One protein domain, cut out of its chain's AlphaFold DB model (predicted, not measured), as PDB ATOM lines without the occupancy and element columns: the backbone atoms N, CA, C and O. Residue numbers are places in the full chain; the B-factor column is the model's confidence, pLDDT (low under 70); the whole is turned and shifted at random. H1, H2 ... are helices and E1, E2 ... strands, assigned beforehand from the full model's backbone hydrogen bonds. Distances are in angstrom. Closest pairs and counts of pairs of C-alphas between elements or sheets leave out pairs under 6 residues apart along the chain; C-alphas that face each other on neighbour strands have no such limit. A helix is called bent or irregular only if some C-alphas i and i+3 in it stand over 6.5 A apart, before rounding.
ATOM      1  N   GLU A 231       7.580  -8.743  45.155       93.19
ATOM      2  CA  GLU A 231       6.972  -7.948  44.106       93.19
ATOM      3  C   GLU A 231       6.541  -8.862  42.957       93.19
ATOM      4  O   GLU A 231       7.344  -9.617  42.411       93.19
ATOM      5  N   VAL A 232       5.272  -8.780  42.569       93.81
ATOM      6  CA  VAL A 232       4.715  -9.408  41.369       93.81
ATOM      7  C   VAL A 232       4.519  -8.329  40.315       93.81
ATOM      8  O   VAL A 232       3.850  -7.330  40.569       93.81
ATOM      9  N   VAL A 233       5.057  -8.554  39.121       92.31
ATOM     10  CA  VAL A 233       4.846  -7.701  37.952       92.31
ATOM     11  C   VAL A 233       3.923  -8.387  36.952       92.31
ATOM     12  O   VAL A 233       4.085  -9.567  36.625       92.31
ATOM     13  N   VAL A 234       2.952  -7.630  36.453       91.56
ATOM     14  CA  VAL A 234       2.091  -7.988  35.327       91.56
ATOM     15  C   VAL A 234       2.438  -7.050  34.176       91.56
ATOM     16  O   VAL A 234       2.223  -5.846  34.273       91.56
ATOM     17  N   HIS A 235       2.970  -7.603  33.094       90.81
ATOM     18  CA  HIS A 235       3.406  -6.876  31.906       90.81
ATOM     19  C   HIS A 235       2.567  -7.279  30.692       90.81
ATOM     20  O   HIS A 235       2.376  -8.472  30.433       90.81
ATOM     21  N   VAL A 236       2.105  -6.300  29.909       89.19
ATOM     22  CA  VAL A 236       1.432  -6.547  28.622       89.19
ATOM     23  C   VAL A 236       2.241  -5.946  27.480       89.19
ATOM     24  O   VAL A 236       2.282  -4.732  27.284       89.19
ATOM     25  N   LYS A 237       2.844  -6.818  26.673       88.75
ATOM     26  CA  LYS A 237       3.712  -6.429  25.565       88.75
ATOM     27  C   LYS A 237       2.940  -5.705  24.452       88.75
ATOM     28  O   LYS A 237       1.837  -6.112  24.065       88.75
ATOM     29  N   ASP A 238       3.573  -4.678  23.884       85.69
ATOM     30  CA  ASP A 238       3.146  -3.974  22.669       85.69
ATOM     31  C   ASP A 238       1.732  -3.367  22.762       85.69
ATOM     32  O   ASP A 238       0.958  -3.448  21.808       85.69
ATOM     33  N   LEU A 239       1.338  -2.801  23.914       84.81
ATOM     34  CA  LEU A 239       0.077  -2.051  24.024       84.81
ATOM     35  C   LEU A 239       0.090  -0.861  23.059       84.81
ATOM     36  O   LEU A 239       0.907   0.051  23.180       84.81
ATOM     37  N   ASN A 240      -0.836  -0.851  22.101       83.44
ATOM     38  CA  ASN A 240      -0.984   0.306  21.225       83.44
ATOM     39  C   ASN A 240      -1.666   1.472  21.978       83.44
ATOM     40  O   ASN A 240      -2.325   1.246  22.996       83.44
ATOM     41  N   PRO A 241      -1.580   2.726  21.488       83.06
ATOM     42  CA  PRO A 241      -2.146   3.880  22.192       83.06
ATOM     43  C   PRO A 241      -3.649   3.782  22.483       83.06
ATOM     44  O   PRO A 241      -4.115   4.314  23.489       83.06
ATOM     45  N   ALA A 242      -4.421   3.102  21.629       84.38
ATOM     46  CA  ALA A 242      -5.851   2.915  21.852       84.38
ATOM     47  C   ALA A 242      -6.117   1.906  22.978       84.38
ATOM     48  O   ALA A 242      -6.977   2.156  23.818       84.38
ATOM     49  N   GLU A 243      -5.361   0.808  23.032       84.38
ATOM     50  CA  GLU A 243      -5.409  -0.153  24.140       84.38
ATOM     51  C   GLU A 243      -4.957   0.514  25.447       84.38
ATOM     52  O   GLU A 243      -5.687   0.465  26.432       84.38
ATOM     53  N   ALA A 244      -3.831   1.236  25.445       80.62
ATOM     54  CA  ALA A 244      -3.327   1.970  26.610       80.62
ATOM     55  C   ALA A 244      -4.340   3.003  27.142       80.62
ATOM     56  O   ALA A 244      -4.546   3.120  28.353       80.62
ATOM     57  N   ALA A 245      -5.034   3.714  26.246       79.38
ATOM     58  CA  ALA A 245      -6.115   4.625  26.615       79.38
ATOM     59  C   ALA A 245      -7.323   3.887  27.215       79.38
ATOM     60  O   ALA A 245      -7.933   4.380  28.162       79.38
ATOM     61  N   GLN A 246      -7.652   2.690  26.716       79.88
ATOM     62  CA  GLN A 246      -8.721   1.858  27.278       79.88
ATOM     63  C   GLN A 246      -8.403   1.346  28.683       79.88
ATOM     64  O   GLN A 246      -9.342   1.089  29.430       79.88
ATOM     65  N   CYS A 247      -7.124   1.260  29.064       75.38
ATOM     66  CA  CYS A 247      -6.686   0.871  30.409       75.38
ATOM     67  C   CYS A 247      -6.976   1.940  31.469       75.38
ATOM     68  O   CYS A 247      -6.749   1.693  32.652       75.38
ATOM     69  N   ARG A 248      -7.377   3.154  31.066       78.38
ATOM     70  CA  ARG A 248      -7.418   4.329  31.941       78.38
ATOM     71  C   ARG A 248      -8.805   4.946  32.012       78.38
ATOM     72  O   ARG A 248      -9.559   4.993  31.044       78.38
ATOM     73  N   HIS A 249      -9.134   5.449  33.190       77.25
ATOM     74  CA  HIS A 249     -10.219   6.391  33.379       77.25
ATOM     75  C   HIS A 249      -9.844   7.752  32.756       77.25
ATOM     76  O   HIS A 249      -8.659   8.055  32.596       77.25
ATOM     77  N   PRO A 250     -10.823   8.627  32.453       79.44
ATOM     78  CA  PRO A 250     -10.554   9.964  31.905       79.44
ATOM     79  C   PRO A 250      -9.651  10.855  32.776       79.44
ATOM     80  O   PRO A 250      -9.057  11.801  32.274       79.44
ATOM     81  N   ASN A 251      -9.542  10.562  34.075       75.62
ATOM     82  CA  ASN A 251      -8.647  11.241  35.021       75.62
ATOM     83  C   ASN A 251      -7.201  10.685  35.002       75.62
ATOM     84  O   ASN A 251      -6.379  11.114  35.806       75.62
ATOM     85  N   GLY A 252      -6.898   9.709  34.137       71.88
ATOM     86  CA  GLY A 252      -5.580   9.086  33.998       71.88
ATOM     87  C   GLY A 252      -5.277   7.937  34.970       71.88
ATOM     88  O   GLY A 252      -4.203   7.325  34.858       71.88
ATOM     89  N   THR A 253      -6.188   7.607  35.898       76.44
ATOM     90  CA  THR A 253      -6.041   6.427  36.768       76.44
ATOM     91  C   THR A 253      -6.312   5.152  35.980       76.44
ATOM     92  O   THR A 253      -7.060   5.170  35.007       76.44
ATOM     93  N   LEU A 254      -5.684   4.042  36.363       72.75
ATOM     94  CA  LEU A 254      -5.944   2.750  35.726       72.75
ATOM     95  C   LEU A 254      -7.342   2.252  36.083       72.75
ATOM     96  O   LEU A 254      -7.840   2.556  37.166       72.75
ATOM     97  N   ARG A 255      -7.964   1.511  35.170       75.69
ATOM     98  CA  ARG A 255      -9.246   0.862  35.418       75.69
ATOM     99  C   ARG A 255      -9.043  -0.523  36.012       75.69
ATOM    100  O   ARG A 255      -8.241  -1.313  35.514       75.69
ATOM    101  N   ASP A 256      -9.852  -0.828  37.012       74.94
ATOM    102  CA  ASP A 256      -9.863  -2.120  37.698       74.94
ATOM    103  C   ASP A 256     -10.138  -3.291  36.744       74.94
ATOM    104  O   ASP A 256      -9.511  -4.337  36.857       74.94
ATOM    105  N   ASP A 257     -11.016  -3.124  35.752       71.56
ATOM    106  CA  ASP A 257     -11.339  -4.176  34.776       71.56
ATOM    107  C   ASP A 257     -10.193  -4.516  33.819       71.56
ATOM    108  O   ASP A 257     -10.142  -5.614  33.263       71.56
ATOM    109  N   PHE A 258      -9.246  -3.599  33.657       74.62
ATOM    110  CA  PHE A 258      -8.021  -3.862  32.924       74.62
ATOM    111  C   PHE A 258      -7.021  -4.664  33.765       74.62
ATOM    112  O   PHE A 258      -6.451  -5.643  33.287       74.62
ATOM    113  N   ILE A 259      -6.837  -4.265  35.027       73.44
ATOM    114  CA  ILE A 259      -5.861  -4.862  35.949       73.44
ATOM    115  C   ILE A 259      -6.303  -6.259  36.406       73.44
ATOM    116  O   ILE A 259      -5.509  -7.195  36.443       73.44
ATOM    117  N   TYR A 260      -7.580  -6.394  36.750       79.12
ATOM    118  CA  TYR A 260      -8.155  -7.585  37.369       79.12
ATOM    119  C   TYR A 260      -8.869  -8.502  36.360       79.12
ATOM    120  O   TYR A 260      -9.422  -9.540  36.729       79.12
ATOM    121  N   GLY A 261      -8.816  -8.140  35.076       77.75
ATOM    122  CA  GLY A 261      -9.305  -8.924  33.949       77.75
ATOM    123  C   GLY A 261     -10.748  -8.615  33.529       77.75
ATOM    124  O   GLY A 261     -11.580  -8.211  34.343       77.75
ATOM    125  N   PRO A 262     -11.083  -8.842  32.244       77.44
ATOM    126  CA  PRO A 262     -12.340  -8.375  31.657       77.44
ATOM    127  C   PRO A 262     -13.559  -9.226  32.033       77.44
ATOM    128  O   PRO A 262     -14.691  -8.820  31.777       77.44
ATOM    129  N   THR A 263     -13.352 -10.435  32.566       79.38
ATOM    130  CA  THR A 263     -14.436 -11.400  32.803       79.38
ATOM    131  C   THR A 263     -15.095 -11.227  34.168       79.38
ATOM    132  O   THR A 263     -16.319 -11.271  34.245       79.38
ATOM    133  N   ASP A 264     -14.309 -11.035  35.231       85.69
ATOM    134  CA  ASP A 264     -14.823 -10.871  36.597       85.69
ATOM    135  C   ASP A 264     -13.822 -10.101  37.488       85.69
ATOM    136  O   ASP A 264     -13.167 -10.680  38.361       85.69
ATOM    137  N   PRO A 265     -13.656  -8.786  37.259       85.38
ATOM    138  CA  PRO A 265     -12.636  -8.003  37.952       85.38
ATOM    139  C   PRO A 265     -12.892  -7.864  39.454       85.38
ATOM    140  O   PRO A 265     -11.947  -7.745  40.225       85.38
ATOM    141  N   GLN A 266     -14.156  -7.916  39.889       87.31
ATOM    142  CA  GLN A 266     -14.503  -7.847  41.312       87.31
ATOM    143  C   GLN A 266     -14.061  -9.106  42.051       87.31
ATOM    144  O   GLN A 266     -13.522  -9.008  43.151       87.31
ATOM    145  N   ARG A 267     -14.257 -10.280  41.441       88.25
ATOM    146  CA  ARG A 267     -13.779 -11.534  42.013       88.25
ATOM    147  C   ARG A 267     -12.260 -11.573  42.087       88.25
ATOM    148  O   ARG A 267     -11.737 -11.910  43.140       88.25
ATOM    149  N   THR A 268     -11.560 -11.215  41.012       87.12
ATOM    150  CA  THR A 268     -10.090 -11.182  41.015       87.12
ATOM    151  C   THR A 268      -9.565 -10.208  42.074       87.12
ATOM    152  O   THR A 268      -8.681 -10.572  42.843       87.12
ATOM    153  N   ALA A 269     -10.138  -9.003  42.176       86.75
ATOM    154  CA  ALA A 269      -9.764  -8.036  43.207       86.75
ATOM    155  C   ALA A 269     -10.016  -8.566  44.630       86.75
ATOM    156  O   ALA A 269      -9.178  -8.379  45.508       86.75
ATOM    157  N   ALA A 270     -11.137  -9.259  44.860       87.31
ATOM    158  CA  ALA A 270     -11.432  -9.890  46.146       87.31
ATOM    159  C   ALA A 270     -10.445 -11.023  46.476       87.31
ATOM    160  O   ALA A 270      -9.912 -11.058  47.580       87.31
ATOM    161  N   GLU A 271     -10.145 -11.900  45.511       89.88
ATOM    162  CA  GLU A 271      -9.160 -12.973  45.690       89.88
ATOM    163  C   GLU A 271      -7.768 -12.404  46.010       89.88
ATOM    164  O   GLU A 271      -7.084 -12.932  46.881       89.88
ATOM    165  N   LEU A 272      -7.348 -11.310  45.366       88.12
ATOM    166  CA  LEU A 272      -6.070 -10.655  45.661       88.12
ATOM    167  C   LEU A 272      -6.057  -9.946  47.025       88.12
ATOM    168  O   LEU A 272      -5.051  -9.997  47.736       88.12
ATOM    169  N   ALA A 273      -7.169  -9.319  47.416       86.12
ATOM    170  CA  ALA A 273      -7.313  -8.718  48.740       86.12
ATOM    171  C   ALA A 273      -7.198  -9.774  49.854       86.12
ATOM    172  O   ALA A 273      -6.505  -9.543  50.846       86.12
ATOM    173  N   ASP A 274      -7.794 -10.954  49.659       87.19
ATOM    174  CA  ASP A 274      -7.706 -12.083  50.596       87.19
ATOM    175  C   ASP A 274      -6.274 -12.635  50.734       87.19
ATOM    176  O   ASP A 274      -5.918 -13.191  51.775       87.19
ATOM    177  N   LEU A 275      -5.424 -12.456  49.716       85.31
ATOM    178  CA  LEU A 275      -4.002 -12.822  49.773       85.31
ATOM    179  C   LEU A 275      -3.141 -11.803  50.528       85.31
ATOM    180  O   LEU A 275      -1.950 -12.052  50.735       85.31
ATOM    181  N   GLY A 276      -3.729 -10.684  50.958       71.56
ATOM    182  CA  GLY A 276      -3.014  -9.606  51.624       71.56
ATOM    183  C   GLY A 276      -2.181  -8.769  50.659       71.56
ATOM    184  O   GLY A 276      -1.102  -8.326  51.043       71.56
ATOM    185  N   GLN A 277      -2.648  -8.559  49.419       70.81
ATOM    186  CA  GLN A 277      -2.028  -7.591  48.509       70.81
ATOM    187  C   GLN A 277      -1.932  -6.228  49.213       70.81
ATOM    188  O   GLN A 277      -2.948  -5.623  49.562       70.81
ATOM    189  N   LEU A 278      -0.705  -5.755  49.437       60.97
ATOM    190  CA  LEU A 278      -0.452  -4.615  50.325       60.97
ATOM    191  C   LEU A 278      -0.585  -3.274  49.609       60.97
ATOM    192  O   LEU A 278      -1.055  -2.297  50.189       60.97
ATOM    193  N   SER A 279      -0.153  -3.211  48.351       66.00
ATOM    194  CA  SER A 279      -0.225  -1.992  47.557       66.00
ATOM    195  C   SER A 279      -0.136  -2.290  46.062       66.00
ATOM    196  O   SER A 279       0.367  -3.331  45.634       66.00
ATOM    197  N   GLN A 280      -0.665  -1.355  45.274       67.00
ATOM    198  CA  GLN A 280      -0.380  -1.228  43.854       67.00
ATOM    199  C   GLN A 280       0.570  -0.044  43.698       67.00
ATOM    200  O   GLN A 280       0.192   1.097  43.972       67.00
ATOM    201  N   THR A 281       1.792  -0.304  43.254       56.78
ATOM    202  CA  THR A 281       2.786   0.742  43.003       56.78
ATOM    203  C   THR A 281       2.938   0.924  41.499       56.78
ATOM    204  O   THR A 281       3.102  -0.024  40.734       56.78
ATOM    205  N   ARG A 282       2.826   2.171  41.038       54.97
ATOM    206  CA  ARG A 282       3.047   2.534  39.635       54.97
ATOM    207  C   ARG A 282       4.512   2.944  39.509       54.97
ATOM    208  O   ARG A 282       4.826   4.112  39.695       54.97
ATOM    209  N   LEU A 283       5.399   1.977  39.285       46.62
ATOM    210  CA  LEU A 283       6.841   2.233  39.142       46.62
ATOM    211  C   LEU A 283       7.385   1.932  37.738       46.62
ATOM    212  O   LEU A 283       8.577   2.078  37.498       46.62
ATOM    213  N   GLY A 284       6.520   1.601  36.777       48.12
ATOM    214  CA  GLY A 284       6.912   1.527  35.372       48.12
ATOM    215  C   GLY A 284       6.972   2.914  34.727       48.12
ATOM    216  O   GLY A 284       5.991   3.660  34.759       48.12
ATOM    217  N   ARG A 285       8.100   3.248  34.083       51.28
ATOM    218  CA  ARG A 285       8.189   4.366  33.119       51.28
ATOM    219  C   ARG A 285       7.356   4.100  31.856       51.28
ATOM    220  O   ARG A 285       7.019   5.040  31.139       51.28
ATOM    221  N   THR A 286       7.006   2.837  31.600       58.97
ATOM    222  CA  THR A 286       6.157   2.421  30.482       58.97
ATOM    223  C   THR A 286       4.712   2.218  30.939       58.97
ATOM    224  O   THR A 286       4.449   1.742  32.042       58.97
ATOM    225  N   ASP A 287       3.742   2.535  30.081       65.19
ATOM    226  CA  ASP A 287       2.308   2.369  30.365       65.19
ATOM    227  C   ASP A 287       1.847   0.888  30.419       65.19
ATOM    228  O   ASP A 287       0.648   0.619  30.316       65.19
ATOM    229  N   THR A 288       2.777  -0.068  30.562       76.12
ATOM    230  CA  THR A 288       2.545  -1.506  30.332       76.12
ATOM    231  C   THR A 288       2.814  -2.426  31.525       76.12
ATOM    232  O   THR A 288       2.436  -3.597  31.451       76.12
ATOM    233  N   ASP A 289       3.396  -1.905  32.612       85.06
ATOM    234  CA  ASP A 289       3.803  -2.682  33.790       85.06
ATOM    235  C   ASP A 289       2.962  -2.339  35.030       85.06
ATOM    236  O   ASP A 289       2.772  -1.167  35.378       85.06
ATOM    237  N   PHE A 290       2.484  -3.368  35.733       85.25
ATOM    238  CA  PHE A 290       1.739  -3.240  36.988       85.25
ATOM    239  C   PHE A 290       2.437  -4.029  38.087       85.25
ATOM    240  O   PHE A 290       2.621  -5.235  37.947       85.25
ATOM    241  N   HIS A 291       2.795  -3.349  39.175       88.44
ATOM    242  CA  HIS A 291       3.568  -3.924  40.269       88.44
ATOM    243  C   HIS A 291       2.705  -4.074  41.524       88.44
ATOM    244  O   HIS A 291       1.942  -3.170  41.889       88.44
ATOM    245  N   PHE A 292       2.829  -5.230  42.171       90.12
ATOM    246  CA  PHE A 292       2.025  -5.642  43.315       90.12
ATOM    247  C   PHE A 292       2.909  -6.225  44.408       90.12
ATOM    248  O   PHE A 292       3.658  -7.165  44.157       90.12
ATOM    249  N   LEU A 293       2.775  -5.715  45.629       91.94
ATOM    250  CA  LEU A 293       3.483  -6.253  46.791       91.94
ATOM    251  C   LEU A 293       2.636  -7.318  47.499       91.94
ATOM    252  O   LEU A 293       1.454  -7.093  47.786       91.94
ATOM    253  N   THR A 294       3.232  -8.479  47.775       93.88
ATOM    254  CA  THR A 294       2.555  -9.649  48.355       93.88
ATOM    255  C   THR A 294       3.517 -10.541  49.139       93.88
ATOM    256  O   THR A 294       4.696 -10.637  48.814       93.88
ATOM    257  N   TYR A 295       2.996 -11.252  50.140       93.81
ATOM    258  CA  TYR A 295       3.706 -12.337  50.838       93.81
ATOM    259  C   TYR A 295       3.416 -13.721  50.232       93.81
ATOM    260  O   TYR A 295       3.896 -14.738  50.722       93.81
ATOM    261  N   GLN A 296       2.580 -13.780  49.188       94.69
ATOM    262  CA  GLN A 296       2.168 -15.015  48.514       94.69
ATOM    263  C   GLN A 296       2.350 -14.875  46.991       94.69
ATOM    264  O   GLN A 296       1.351 -14.856  46.255       94.69
ATOM    265  N   PRO A 297       3.593 -14.723  46.494       95.19
ATOM    266  CA  PRO A 297       3.853 -14.395  45.095       95.19
ATOM    267  C   PRO A 297       3.306 -15.447  44.128       95.19
ATOM    268  O   PRO A 297       2.599 -15.084  43.189       95.19
ATOM    269  N   GLU A 298       3.501 -16.746  44.371       95.25
ATOM    270  CA  GLU A 298       3.036 -17.789  43.447       95.25
ATOM    271  C   GLU A 298       1.512 -17.812  43.337       95.25
ATOM    272  O   GLU A 298       0.958 -17.941  42.241       95.25
ATOM    273  N   ARG A 299       0.813 -17.665  44.468       95.62
ATOM    274  CA  ARG A 299      -0.653 -17.640  44.486       95.62
ATOM    275  C   ARG A 299      -1.192 -16.385  43.803       95.62
ATOM    276  O   ARG A 299      -2.142 -16.480  43.030       95.62
ATOM    277  N   THR A 300      -0.541 -15.248  44.025       94.50
ATOM    278  CA  THR A 300      -0.839 -13.979  43.350       94.50
ATOM    279  C   THR A 300      -0.659 -14.112  41.833       94.50
ATOM    280  O   THR A 300      -1.565 -13.775  41.069       94.50
ATOM    281  N   CYS A 301       0.452 -14.701  41.373       95.44
ATOM    282  CA  CYS A 301       0.689 -14.962  39.952       95.44
ATOM    283  C   CYS A 301      -0.380 -15.875  39.332       95.44
ATOM    284  O   CYS A 301      -0.823 -15.618  38.213       95.44
ATOM    285  N   GLN A 302      -0.823 -16.920  40.041       95.50
ATOM    286  CA  GLN A 302      -1.889 -17.816  39.569       95.50
ATOM    287  C   GLN A 302      -3.220 -17.083  39.367       95.50
ATOM    288  O   GLN A 302      -3.896 -17.325  38.365       95.50
ATOM    289  N   VAL A 303      -3.593 -16.199  40.300       94.19
ATOM    290  CA  VAL A 303      -4.823 -15.396  40.208       94.19
ATOM    291  C   VAL A 303      -4.768 -14.484  38.980       94.19
ATOM    292  O   VAL A 303      -5.684 -14.513  38.158       94.19
ATOM    293  N   PHE A 304      -3.659 -13.762  38.779       94.00
ATOM    294  CA  PHE A 304      -3.482 -12.935  37.582       94.00
ATOM    295  C   PHE A 304      -3.489 -13.756  36.291       94.00
ATOM    296  O   PHE A 304      -4.153 -13.373  35.328       94.00
ATOM    297  N   ALA A 305      -2.806 -14.903  36.254       94.56
ATOM    298  CA  ALA A 305      -2.764 -15.748  35.064       94.56
ATOM    299  C   ALA A 305      -4.168 -16.245  34.688       94.56
ATOM    300  O   ALA A 305      -4.554 -16.166  33.522       94.56
ATOM    301  N   ALA A 306      -4.963 -16.686  35.668       93.44
ATOM    302  CA  ALA A 306      -6.338 -17.124  35.443       93.44
ATOM    303  C   ALA A 306      -7.241 -15.993  34.920       93.44
ATOM    304  O   ALA A 306      -8.085 -16.233  34.055       93.44
ATOM    305  N   ALA A 307      -7.050 -14.768  35.417       91.19
ATOM    306  CA  ALA A 307      -7.857 -13.610  35.042       91.19
ATOM    307  C   ALA A 307      -7.478 -13.008  33.675       91.19
ATOM    308  O   ALA A 307      -8.348 -12.527  32.944       91.19
ATOM    309  N   LEU A 308      -6.188 -13.014  33.325       91.19
ATOM    310  CA  LEU A 308      -5.643 -12.202  32.231       91.19
ATOM    311  C   LEU A 308      -5.189 -13.011  31.011       91.19
ATOM    312  O   LEU A 308      -5.215 -12.480  29.897       91.19
ATOM    313  N   ALA A 309      -4.808 -14.284  31.171       92.94
ATOM    314  CA  ALA A 309      -4.225 -15.068  30.077       92.94
ATOM    315  C   ALA A 309      -5.172 -15.214  28.875       92.94
ATOM    316  O   ALA A 309      -4.725 -15.159  27.732       92.94
ATOM    317  N   GLY A 310      -6.482 -15.345  29.111       91.19
ATOM    318  CA  GLY A 310      -7.473 -15.450  28.033       91.19
ATOM    319  C   GLY A 310      -7.632 -14.169  27.206       91.19
ATOM    320  O   GLY A 310      -7.954 -14.247  26.023       91.19
ATOM    321  N   ALA A 311      -7.390 -13.002  27.809       89.12
ATOM    322  CA  ALA A 311      -7.526 -11.706  27.147       89.12
ATOM    323  C   ALA A 311      -6.265 -11.322  26.356       89.12
ATOM    324  O   ALA A 311      -6.362 -10.803  25.245       89.12
ATOM    325  N   TRP A 312      -5.088 -11.599  26.920       90.19
ATOM    326  CA  TRP A 312      -3.809 -11.097  26.407       90.19
ATOM    327  C   TRP A 312      -2.936 -12.170  25.750       90.19
ATOM    328  O   TRP A 312      -2.050 -11.848  24.954       90.19
ATOM    329  N   GLY A 313      -3.190 -13.448  26.041       90.69
ATOM    330  CA  GLY A 313      -2.458 -14.579  25.482       90.69
ATOM    331  C   GLY A 313      -0.945 -14.423  25.631       90.69
ATOM    332  O   GLY A 313      -0.436 -14.136  26.708       90.69
ATOM    333  N   GLN A 314      -0.235 -14.564  24.514       91.38
ATOM    334  CA  GLN A 314       1.231 -14.511  24.434       91.38
ATOM    335  C   GLN A 314       1.835 -13.113  24.674       91.38
ATOM    336  O   GLN A 314       3.051 -12.977  24.767       91.38
ATOM    337  N   ARG A 315       1.010 -12.059  24.768       91.38
ATOM    338  CA  ARG A 315       1.477 -10.704  25.118       91.38
ATOM    339  C   ARG A 315       1.628 -10.513  26.625       91.38
ATOM    340  O   ARG A 315       2.276  -9.559  27.039       91.38
ATOM    341  N   LEU A 316       1.023 -11.379  27.434       92.75
ATOM    342  CA  LEU A 316       1.066 -11.288  28.887       92.75
ATOM    343  C   LEU A 316       2.353 -11.908  29.422       92.75
ATOM    344  O   LEU A 316       2.701 -13.032  29.074       92.75
ATOM    345  N   THR A 317       3.027 -11.198  30.315       94.62
ATOM    346  CA  THR A 317       4.058 -11.757  31.184       94.62
ATOM    347  C   THR A 317       3.666 -11.494  32.631       94.62
ATOM    348  O   THR A 317       3.327 -10.370  32.985       94.62
ATOM    349  N   ILE A 318       3.691 -12.532  33.463       94.88
ATOM    350  CA  ILE A 318       3.545 -12.407  34.914       94.88
ATOM    351  C   ILE A 318       4.808 -12.978  35.525       94.88
ATOM    352  O   ILE A 318       5.172 -14.121  35.242       94.88
ATOM    353  N   ALA A 319       5.474 -12.189  36.350       95.50
ATOM    354  CA  ALA A 319       6.717 -12.583  36.983       95.50
ATOM    355  C   ALA A 319       6.764 -12.056  38.417       95.50
ATOM    356  O   ALA A 319       5.986 -11.176  38.778       95.50
ATOM    357  N   TRP A 320       7.648 -12.596  39.246       95.31
ATOM    358  CA  TRP A 320       7.803 -12.143  40.624       95.31
ATOM    359  C   TRP A 320       9.258 -12.164  41.080       95.31
ATOM    360  O   TRP A 320      10.071 -12.907  40.530       95.31
ATOM    361  N   ARG A 321       9.586 -11.348  42.079       94.44
ATOM    362  CA  ARG A 321      10.898 -11.316  42.732       94.44
ATOM    363  C   ARG A 321      10.762 -11.024  44.229       94.44
ATOM    364  O   ARG A 321       9.819 -10.331  44.610       94.44
ATOM    365  N   PRO A 322      11.672 -11.520  45.078       95.62
ATOM    366  CA  PRO A 322      11.864 -10.982  46.425       95.62
ATOM    367  C   PRO A 322      12.199  -9.486  46.357       95.62
ATOM    368  O   PRO A 322      12.940  -9.078  45.470       95.62
ATOM    369  N   GLU A 323      11.705  -8.669  47.290       93.31
ATOM    370  CA  GLU A 323      11.941  -7.208  47.292       93.31
ATOM    371  C   GLU A 323      13.437  -6.833  47.275       93.31
ATOM    372  O   GLU A 323      13.842  -5.854  46.654       93.31
ATOM    373  N   ARG A 324      14.274  -7.663  47.906       95.31
ATOM    374  CA  ARG A 324      15.724  -7.462  48.061       95.31
ATOM    375  C   ARG A 324      16.549  -7.841  46.829       95.31
ATOM    376  O   ARG A 324      17.775  -7.707  46.839       95.31
ATOM    377  N   VAL A 325      15.899  -8.361  45.790       95.50
ATOM    378  CA  VAL A 325      16.519  -8.963  44.607       95.50
ATOM    379  C   VAL A 325      15.899  -8.356  43.362       95.50
ATOM    380  O   VAL A 325      14.686  -8.241  43.260       95.50
ATOM    381  N   ALA A 326      16.716  -8.003  42.376       92.75
ATOM    382  CA  ALA A 326      16.240  -7.232  41.241       92.75
ATOM    383  C   ALA A 326      15.747  -8.067  40.044       92.75
ATOM    384  O   ALA A 326      15.063  -7.530  39.171       92.75
ATOM    385  N   TYR A 327      16.062  -9.363  39.972       88.88
ATOM    386  CA  TYR A 327      15.676 -10.216  38.841       88.88
ATOM    387  C   TYR A 327      14.313 -10.888  39.064       88.88
ATOM    388  O   TYR A 327      14.030 -11.394  40.146       88.88
ATOM    389  N   PHE A 328      13.475 -10.931  38.023       91.69
ATOM    390  CA  PHE A 328      12.152 -11.554  38.088       91.69
ATOM    391  C   PHE A 328      12.154 -13.003  37.591       91.69
ATOM    392  O   PHE A 328      12.653 -13.314  36.504       91.69
ATOM    393  N   ARG A 329      11.492 -13.872  38.356       92.69
ATOM    394  CA  ARG A 329      11.129 -15.248  37.999       92.69
ATOM    395  C   ARG A 329       9.801 -15.238  37.259       92.69
ATOM    396  O   ARG A 329       8.795 -14.775  37.796       92.69
ATOM    397  N   VAL A 330       9.774 -15.744  36.033       94.94
ATOM    398  CA  VAL A 330       8.541 -15.759  35.237       94.94
ATOM    399  C   VAL A 330       7.624 -16.888  35.698       94.94
ATOM    400  O   VAL A 330       8.017 -18.047  35.762       94.94
ATOM    401  N   ALA A 331       6.377 -16.534  36.001       95.50
ATOM    402  CA  ALA A 331       5.300 -17.467  36.311       95.50
ATOM    403  C   ALA A 331       4.376 -17.708  35.104       95.50
ATOM    404  O   ALA A 331       3.741 -18.760  35.011       95.50
ATOM    405  N   PHE A 332       4.286 -16.745  34.179       95.25
ATOM    406  CA  PHE A 332       3.524 -16.869  32.938       95.25
ATOM    407  C   PHE A 332       4.162 -16.054  31.792       95.25
ATOM    408  O   PHE A 332       4.499 -14.890  32.016       95.25
ATOM    409  N   PRO A 333       4.261 -16.602  30.567       92.94
ATOM    410  CA  PRO A 333       3.977 -17.994  30.235       92.94
ATOM    411  C   PRO A 333       5.151 -18.901  30.685       92.94
ATOM    412  O   PRO A 333       6.281 -18.422  30.788       92.94
ATOM    413  N   PRO A 334       4.910 -20.186  31.006       87.44
ATOM    414  CA  PRO A 334       5.900 -21.055  31.658       87.44
ATOM    415  C   PRO A 334       7.138 -21.367  30.803       87.44
ATOM    416  O   PRO A 334       8.155 -21.800  31.334       87.44
ATOM    417  N   GLU A 335       7.069 -21.168  29.488       87.56
ATOM    418  CA  GLU A 335       8.184 -21.353  28.554       87.56
ATOM    419  C   GLU A 335       9.248 -20.246  28.609       87.56
ATOM    420  O   GLU A 335      10.304 -20.385  27.993       87.56
ATOM    421  N   ARG A 336       8.982 -19.137  29.305       85.00
ATOM    422  CA  ARG A 336       9.917 -18.019  29.431       85.00
ATOM    423  C   ARG A 336      10.652 -18.128  30.764       85.00
ATOM    424  O   ARG A 336      10.018 -18.172  31.804       85.00
ATOM    425  N   GLU A 337      11.984 -18.137  30.733       76.44
ATOM    426  CA  GLU A 337      12.799 -18.351  31.942       76.44
ATOM    427  C   GLU A 337      13.016 -17.073  32.766       76.44
ATOM    428  O   GLU A 337      13.096 -17.133  33.991       76.44
ATOM    429  N   ALA A 338      13.080 -15.904  32.116       77.69
ATOM    430  CA  ALA A 338      13.399 -14.642  32.779       77.69
ATOM    431  C   ALA A 338      12.635 -13.437  32.209       77.69
ATOM    432  O   ALA A 338      12.265 -13.382  31.024       77.69
ATOM    433  N   PHE A 339      12.436 -12.441  33.072       80.69
ATOM    434  CA  PHE A 339      11.889 -11.132  32.734       80.69
ATOM    435  C   PHE A 339      12.807 -10.039  33.294       80.69
ATOM    436  O   PHE A 339      13.145 -10.049  34.475       80.69
ATOM    437  N   ALA A 340      13.226  -9.123  32.425       78.25
ATOM    438  CA  ALA A 340      13.900  -7.887  32.799       78.25
ATOM    439  C   ALA A 340      12.915  -6.742  32.569       78.25
ATOM    440  O   ALA A 340      12.163  -6.776  31.587       78.25
TER     441      ALA A 340
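This is residues 231 to 340 of the 343 residues of the protein "SMI1_KNR4 domain-containing protein" of Buchananella hordeovulneris (UniProt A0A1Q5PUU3). A strongly twisted sheet of five strands has the long helix H4 packed along one face, over E1 and E4, with H3 beside H4. H2 sits at the start of H3, and H1 lies off the sheet. The printed part has 110 residues, in the order E1 H1 H2 H3 E2 E3 H4 E4 E5, class mixed; the sheet, E2 E3 E1 E4 E5, is antiparallel. It is compact and rounded, radius of gyration of the C-alphas 13.0 A, spanning 35 by 29 by 25 A.

The strands are E1, residues 231 to 236, 16.5 A, from C-alpha 231 at (6.972, -7.948, 44.106); E2, 279 to 281, 6.1 A; E3, 289 to 294, 16.2 A; E4, 316 to 322, 20.6 A; and E5, 328 to 332, 11.4 A, to C-alpha 332 at (3.524, -16.869, 32.938). The helices are H1, 241 to 246, 8.6 A; H2, 256 to 259, 5.2 A; H3, 265 to 274, 14.2 A; and H4, 297 to 315, 20.5 A, irregular, with C-alphas 311 and 314 9.6 A apart and a kink of 100 degrees near residue 309.

N 233 and O 319 of E1 and E4 are 2.8 A apart, N 292 and O 232 of E3 and E1 2.8 A, N 281 and O 291 of hairpin E2 and E3 3.2 A, and N 329 and O 320 of hairpin E4 and E5 2.8 A, within hydrogen-bond range. H4 is on the sheet at a height of 7.2 A, two layers, a sheet with a helix on one face; on the local plane it runs along E4 at 1 degrees. E3, H4 and E4 form a split strand-helix-strand unit, two strands running the same way with E1 between them, its crossover right-handed. H4, with residues 300 to 307 alone, touches H3, closest C-alphas Leu 272 and Thr 300, 6.6 A, at a shallow tilt of 20 degrees, opposite ways. H2 and H3 touch only at the corner, closest C-alphas Asp 257 and Pro 265, 5.1 A. H1 and H2 are only just apart, closest 8.1 A. In H1 and H3 every O i to N i+4 pair is within hydrogen-bond range, in H4 11 of 15; H2 is too short for one.

The C-alphas farthest apart, of Asn 251 and Glu 335, are 37.2 A apart. The printed part has no cut and no long link. Residues 278 to 287 have pLDDT under 70.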